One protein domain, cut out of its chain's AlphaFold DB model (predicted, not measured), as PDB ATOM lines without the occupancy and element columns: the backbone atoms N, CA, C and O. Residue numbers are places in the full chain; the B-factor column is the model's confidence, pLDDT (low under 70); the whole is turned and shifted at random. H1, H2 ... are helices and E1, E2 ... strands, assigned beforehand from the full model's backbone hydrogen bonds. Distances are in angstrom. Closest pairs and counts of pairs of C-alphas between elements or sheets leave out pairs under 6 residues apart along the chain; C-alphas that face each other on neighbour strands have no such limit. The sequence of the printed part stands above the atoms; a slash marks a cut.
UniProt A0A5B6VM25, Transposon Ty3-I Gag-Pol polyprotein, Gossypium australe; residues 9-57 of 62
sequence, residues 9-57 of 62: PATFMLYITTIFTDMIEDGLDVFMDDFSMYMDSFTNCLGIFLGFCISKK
ATOM      1  N   PRO A   9     -17.822   4.731-142.890       65.56
ATOM      2  CA  PRO A   9     -18.074   5.685-141.809       65.56
ATOM      3  C   PRO A   9     -19.013   6.812-142.251       65.56
ATOM      4  O   PRO A   9     -19.934   7.165-141.529       65.56
ATOM      5  N   ALA A  10     -18.836   7.333-143.470       72.31
ATOM      6  CA  ALA A  10     -19.670   8.405-144.012       72.31
ATOM      7  C   ALA A  10     -21.123   7.963-144.255       72.31
ATOM      8  O   ALA A  10     -22.054   8.713-143.988       72.31
ATOM      9  N   THR A  11     -21.326   6.730-144.726       75.44
ATOM     10  CA  THR A  11     -22.665   6.175-144.980       75.44
ATOM     11  C   THR A  11     -23.374   5.843-143.669       75.44
ATOM     12  O   THR A  11     -24.572   6.080-143.542       75.44
ATOM     13  N   PHE A  12     -22.634   5.334-142.681       73.56
ATOM     14  CA  PHE A  12     -23.166   5.076-141.349       73.56
ATOM     15  C   PHE A  12     -23.540   6.383-140.649       73.56
ATOM     16  O   PHE A  12     -24.667   6.518-140.192       73.56
ATOM     17  N   MET A  13     -22.656   7.383-140.673       73.00
ATOM     18  CA  MET A  13     -22.963   8.713-140.152       73.00
ATOM     19  C   MET A  13     -24.176   9.326-140.857       73.00
ATOM     20  O   MET A  13     -25.083   9.772-140.172       73.00
ATOM     21  N   LEU A  14     -24.271   9.259-142.191       81.25
ATOM     22  CA  LEU A  14     -25.435   9.770-142.923       81.25
ATOM     23  C   LEU A  14     -26.739   9.087-142.494       81.25
ATOM     24  O   LEU A  14     -27.732   9.774-142.268       81.25
ATOM     25  N   TYR A  15     -26.738   7.756-142.380       80.81
ATOM     26  CA  TYR A  15     -27.892   6.968-141.940       80.81
ATOM     27  C   TYR A  15     -28.321   7.330-140.515       80.81
ATOM     28  O   TYR A  15     -29.506   7.521-140.246       80.81
ATOM     29  N   ILE A  16     -27.353   7.477-139.609       77.00
ATOM     30  CA  ILE A  16     -27.609   7.905-138.238       77.00
ATOM     31  C   ILE A  16     -28.170   9.338-138.252       77.00
ATOM     32  O   ILE A  16     -29.267   9.564-137.756       77.00
ATOM     33  N   THR A  17     -27.537  10.287-138.937       76.75
ATOM     34  CA  THR A  17     -28.054  11.656-139.064       76.75
ATOM     35  C   THR A  17     -29.466  11.704-139.656       76.75
ATOM     36  O   THR A  17     -30.268  12.492-139.174       76.75
ATOM     37  N   THR A  18     -29.822  10.853-140.632       81.88
ATOM     38  CA  THR A  18     -31.186  10.821-141.212       81.88
ATOM     39  C   THR A  18     -32.241  10.265-140.256       81.88
ATOM     40  O   THR A  18     -33.378  10.723-140.263       81.88
ATOM     41  N   ILE A  19     -31.893   9.285-139.422       80.50
ATOM     42  CA  ILE A  19     -32.816   8.732-138.414       80.50
ATOM     43  C   ILE A  19     -33.028   9.704-137.260       80.50
ATOM     44  O   ILE A  19     -34.112   9.747-136.682       80.50
ATOM     45  N   PHE A  20     -31.976  10.436-136.907       77.00
ATOM     46  CA  PHE A  20     -31.950  11.336-135.766       77.00
ATOM     47  C   PHE A  20     -32.138  12.802-136.176       77.00
ATOM     48  O   PHE A  20     -31.953  13.663-135.333       77.00
ATOM     49  N   THR A  21     -32.518  13.107-137.424       81.62
ATOM     50  CA  THR A  21     -32.606  14.499-137.918       81.62
ATOM     51  C   THR A  21     -33.519  15.361-137.050       81.62
ATOM     52  O   THR A  21     -33.110  16.435-136.636       81.62
ATOM     53  N   ASP A  22     -34.696  14.838-136.707       80.19
ATOM     54  CA  ASP A  22     -35.673  15.485-135.819       80.19
ATOM     55  C   ASP A  22     -35.079  15.766-134.426       80.19
ATOM     56  O   ASP A  22     -35.184  16.856-133.883       80.19
ATOM     57  N   MET A  23     -34.313  14.811-133.893       74.88
ATOM     58  CA  MET A  23     -33.669  14.946-132.585       74.88
ATOM     59  C   MET A  23     -32.464  15.890-132.616       74.88
ATOM     60  O   MET A  23     -32.151  16.519-131.607       74.88
ATOM     61  N   ILE A  24     -31.773  15.974-133.755       79.12
ATOM     62  CA  ILE A  24     -30.652  16.894-133.948       79.12
ATOM     63  C   ILE A  24     -31.146  18.342-133.916       79.12
ATOM     64  O   ILE A  24     -30.469  19.200-133.351       79.12
ATOM     65  N   GLU A  25     -32.349  18.608-134.432       77.44
ATOM     66  CA  GLU A  25     -32.995  19.920-134.297       77.44
ATOM     67  C   GLU A  25     -33.359  20.250-132.835       77.44
ATOM     68  O   GLU A  25     -33.233  21.405-132.427       77.44
ATOM     69  N   ASP A  26     -33.705  19.245-132.023       75.31
ATOM     70  CA  ASP A  26     -33.996  19.370-130.582       75.31
ATOM     71  C   ASP A  26     -32.749  19.392-129.665       75.31
ATOM     72  O   ASP A  26     -32.873  19.404-128.435       75.31
ATOM     73  N   GLY A  27     -31.536  19.417-130.231       75.75
ATOM     74  CA  GLY A  27     -30.284  19.567-129.473       75.75
ATOM     75  C   GLY A  27     -29.511  18.271-129.207       75.75
ATOM     76  O   GLY A  27     -28.671  18.228-128.301       75.75
ATOM     77  N   LEU A  28     -29.773  17.208-129.971       81.44
ATOM     78  CA  LEU A  28     -28.959  15.991-129.984       81.44
ATOM     79  C   LEU A  28     -27.806  16.119-130.997       81.44
ATOM     80  O   LEU A  28     -28.015  16.330-132.180       81.44
ATOM     81  N   ASP A  29     -26.572  15.959-130.547       82.75
ATOM     82  CA  ASP A  29     -25.371  15.945-131.377       82.75
ATOM     83  C   ASP A  29     -24.850  14.510-131.532       82.75
ATOM     84  O   ASP A  29     -24.839  13.734-130.574       82.75
ATOM     85  N   VAL A  30     -24.426  14.131-132.739       75.81
ATOM     86  CA  VAL A  30     -23.963  12.765-133.035       75.81
ATOM     87  C   VAL A  30     -22.579  12.806-133.652       75.81
ATOM     88  O   VAL A  30     -22.407  13.358-134.741       75.81
ATOM     89  N   PHE A  31     -21.598  12.173-133.007       75.50
ATOM     90  CA  PHE A  31     -20.220  12.201-133.485       75.50
ATOM     91  C   PHE A  31     -19.508  10.857-133.346       75.50
ATOM     92  O   PHE A  31     -19.362  10.350-132.241       75.50
ATOM     93  N   MET A  32     -19.006  10.346-134.480       68.69
ATOM     94  CA  MET A  32     -18.184   9.135-134.687       68.69
ATOM     95  C   MET A  32     -18.726   7.810-134.117       68.69
ATOM     96  O   MET A  32     -18.792   6.861-134.885       68.69
ATOM     97  N   ASP A  33     -19.174   7.751-132.867       71.31
ATOM     98  CA  ASP A  33     -19.858   6.618-132.221       71.31
ATOM     99  C   ASP A  33     -20.718   7.051-131.007       71.31
ATOM    100  O   ASP A  33     -21.466   6.240-130.455       71.31
ATOM    101  N   ASP A  34     -20.650   8.325-130.602       75.62
ATOM    102  CA  ASP A  34     -21.307   8.857-129.412       75.62
ATOM    103  C   ASP A  34     -22.485   9.773-129.771       75.62
ATOM    104  O   ASP A  34     -22.450  10.534-130.744       75.62
ATOM    105  N   PHE A  35     -23.525   9.724-128.937       78.12
ATOM    106  CA  PHE A  35     -24.653  10.653-128.957       78.12
ATOM    107  C   PHE A  35     -24.548  11.561-127.730       78.12
ATOM    108  O   PHE A  35     -24.557  11.081-126.595       78.12
ATOM    109  N   SER A  36     -24.459  12.866-127.947       79.38
ATOM    110  CA  SER A  36     -24.505  13.885-126.902       79.38
ATOM    111  C   SER A  36     -25.830  14.625-127.001       79.38
ATOM    112  O   SER A  36     -26.336  14.837-128.092       79.38
ATOM    113  N   MET A  37     -26.430  15.020-125.887       80.31
ATOM    114  CA  MET A  37     -27.660  15.808-125.913       80.31
ATOM    115  C   MET A  37     -27.489  17.020-125.015       80.31
ATOM    116  O   MET A  37     -27.188  16.876-123.828       80.31
ATOM    117  N   TYR A  38     -27.664  18.206-125.587       72.56
ATOM    118  CA  TYR A  38     -27.585  19.467-124.865       72.56
ATOM    119  C   TYR A  38     -28.995  19.975-124.600       72.56
ATOM    120  O   TYR A  38     -29.670  20.471-125.496       72.56
ATOM    121  N   MET A  39     -29.438  19.854-123.350       74.81
ATOM    122  CA  MET A  39     -30.710  20.420-122.922       74.81
ATOM    123  C   MET A  39     -30.596  21.048-121.542       74.81
ATOM    124  O   MET A  39     -29.865  20.560-120.680       74.81
ATOM    125  N   ASP A  40     -31.358  22.118-121.321       79.06
ATOM    126  CA  ASP A  40     -31.298  22.921-120.094       79.06
ATOM    127  C   ASP A  40     -31.776  22.175-118.837       79.06
ATOM    128  O   ASP A  40     -31.522  22.608-117.714       79.06
ATOM    129  N   SER A  41     -32.483  21.052-118.998       80.50
ATOM    130  CA  SER A  41     -33.027  20.280-117.885       80.50
ATOM    131  C   SER A  41     -32.935  18.780-118.123       80.50
ATOM    132  O   SER A  41     -33.364  18.263-119.156       80.50
ATOM    133  N   PHE A  42     -32.476  18.064-117.095       76.62
ATOM    134  CA  PHE A  42     -32.438  16.602-117.067       76.62
ATOM    135  C   PHE A  42     -33.815  15.975-117.330       76.62
ATOM    136  O   PHE A  42     -33.909  14.922-117.957       76.62
ATOM    137  N   THR A  43     -34.895  16.629-116.891       80.06
ATOM    138  CA  THR A  43     -36.268  16.159-117.125       80.06
ATOM    139  C   THR A  43     -36.621  16.161-118.610       80.06
ATOM    140  O   THR A  43     -37.264  15.220-119.075       80.06
ATOM    141  N   ASN A  44     -36.166  17.165-119.365       78.62
ATOM    142  CA  ASN A  44     -36.395  17.212-120.806       78.62
ATOM    143  C   ASN A  44     -35.552  16.158-121.539       78.62
ATOM    144  O   ASN A  44     -36.103  15.428-122.362       78.62
ATOM    145  N   CYS A  45     -34.269  16.001-121.178       78.12
ATOM    146  CA  CYS A  45     -33.425  14.931-121.729       78.12
ATOM    147  C   CYS A  45     -34.062  13.550-121.514       78.12
ATOM    148  O   CYS A  45     -34.138  12.737-122.435       78.12
ATOM    149  N   LEU A  46     -34.559  13.290-120.299       79.81
ATOM    150  CA  LEU A  46     -35.215  12.028-119.976       79.81
ATOM    151  C   LEU A  46     -36.509  11.845-120.776       79.81
ATOM    152  O   LEU A  46     -36.762  10.743-121.252       79.81
ATOM    153  N   GLY A  47     -37.306  12.903-120.946       80.38
ATOM    154  CA  GLY A  47     -38.550  12.872-121.716       80.38
ATOM    155  C   GLY A  47     -38.334  12.494-123.180       80.38
ATOM    156  O   GLY A  47     -39.031  11.618-123.692       80.38
ATOM    157  N   ILE A  48     -37.327  13.079-123.831       77.19
ATOM    158  CA  ILE A  48     -36.998  12.777-125.232       77.19
ATOM    159  C   ILE A  48     -36.408  11.374-125.363       77.19
ATOM    160  O   ILE A  48     -36.799  10.626-126.258       77.19
ATOM    161  N   PHE A  49     -35.545  10.955-124.433       75.19
ATOM    162  CA  PHE A  49     -35.013   9.592-124.431       75.19
ATOM    163  C   PHE A  49     -36.112   8.537-124.218       75.19
ATOM    164  O   PHE A  49     -36.134   7.507-124.897       75.19
ATOM    165  N   LEU A  50     -37.064   8.796-123.313       77.50
ATOM    166  CA  LEU A  50     -38.221   7.923-123.106       77.50
ATOM    167  C   LEU A  50     -39.116   7.899-124.349       77.50
ATOM    168  O   LEU A  50     -39.503   6.821-124.796       77.50
ATOM    169  N   GLY A  51     -39.402   9.071-124.923       75.50
ATOM    170  CA  GLY A  51     -40.170   9.222-126.158       75.50
ATOM    171  C   GLY A  51     -39.538   8.462-127.321       75.50
ATOM    172  O   GLY A  51     -40.233   7.731-128.019       75.50
ATOM    173  N   PHE A  52     -38.215   8.519-127.463       70.69
ATOM    174  CA  PHE A  52     -37.453   7.741-128.438       70.69
ATOM    175  C   PHE A  52     -37.575   6.229-128.198       70.69
ATOM    176  O   PHE A  52     -37.873   5.469-129.122       70.69
ATOM    177  N   CYS A  53     -37.396   5.781-126.953       69.69
ATOM    178  CA  CYS A  53     -37.477   4.366-126.587       69.69
ATOM    179  C   CYS A  53     -38.891   3.791-126.814       69.69
ATOM    180  O   CYS A  53     -39.043   2.630-127.202       69.69
ATOM    181  N   ILE A  54     -39.924   4.620-126.627       72.31
ATOM    182  CA  ILE A  54     -41.325   4.287-126.912       72.31
ATOM    183  C   ILE A  54     -41.604   4.341-128.420       72.31
ATOM    184  O   ILE A  54     -42.199   3.413-128.948       72.31
ATOM    185  N   SER A  55     -41.122   5.356-129.141       68.00
ATOM    186  CA  SER A  55     -41.316   5.513-130.592       68.00
ATOM    187  C   SER A  55     -40.684   4.365-131.395       68.00
ATOM    188  O   SER A  55     -41.257   3.876-132.369       68.00
ATOM    189  N   LYS A  56     -39.540   3.839-130.938       61.34
ATOM    190  CA  LYS A  56     -38.892   2.652-131.528       61.34
ATOM    191  C   LYS A  56     -39.613   1.343-131.193       61.34
ATOM    192  O   LYS A  56     -39.553   0.397-131.979       61.34
ATOM    193  N   LYS A  57     -40.316   1.273-130.059       58.09
ATOM    194  CA  LYS A  57     -41.253   0.186-129.745       58.09
ATOM    195  C   LYS A  57     -42.593   0.524-130.377       58.09
ATOM    196  O   LYS A  57     -43.493   0.948-129.669       58.09
TER     197      LYS A  57
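What this domain is: This is residues 9 to 57 of the 62 residues of the protein "Transposon Ty3-I Gag-Pol polyprotein" of Gossypium australe (UniProt A0A5B6VM25). A two-stranded hairpin, E1 and E2, has the helices H1 and H2 on its E1 side, while the longest helix, H3, leads off from the E2 end as a separate arm. The arrangement is open: contacts between the parts are few, and no helix touches another. The printed part has 49 residues with three named helices and two named strands, in the order H1, H2, E1, E2, H3; the sheet has the order E1 - E2 and is antiparallel, and the class is mixed, helices and strands. The whole is only just compact, close to loose, with a radius of gyration of the C-alphas of 11.3 A, and the C-alphas span 32 by 25 by 17 A.

Where its parts are: E1 is residues 28 to 31, 10.1 A from first to last C-alpha, and begins with C-alpha 28 at (-28.959, 15.991, -129.984). E2 is residues 34 to 37, 10.0 A long. H1 is residues 9 to 19, 15.4 A long, from C-alpha 9 at (-18.074, 5.685, -141.809). H2 is residues 21 to 25, 6.5 A long. H3 is residues 42 to 56, 21.1 A long, and ends with C-alpha 56 at (-38.892, 2.652, -131.528).

How they stand to each other: E1 and E2 form a hairpin of antiparallel neighbour strands, with 158 degrees between their N-to-C directions. The C-alphas of Leu 28 and Met 37, which face each other, are 4.3 A apart. N 29 and O 36, at 2.7 A, and N 36 and O 29, at 2.8 A, are within hydrogen-bond range. The closest C-alphas of H1 and E1 are those of Thr 17 and Val 30, 7.4 A apart. The closest of H2 and E1 are those of Ile 24 and Val 30, 7.9 A apart. H1 and H2 are close but not clearly touching, with the C-alphas of Thr 17 and Ile 24 closest at 7.8 A. The closest C-alphas of E2 and H3 are those of Met 37 and Cys 45, 7.2 A apart. H3 is apart from H1 and E1, and only just apart from H2, with a closest distance of 8.4 A between C-alphas. In H1, H2 and H3 every O i to N i+4 pair is within hydrogen-bond range.

The domain as a whole: The two C-alphas farthest apart are those of Thr 11 and Thr 43, at 32.6 A. The printed part has no cut, and the links H1 to H2, H2 to E1, E1 to E2 and E2 to H3 are tight. The mean pLDDT of the printed part is 75.8; residues 9, 32, 53 and 55 to 57 are under 70.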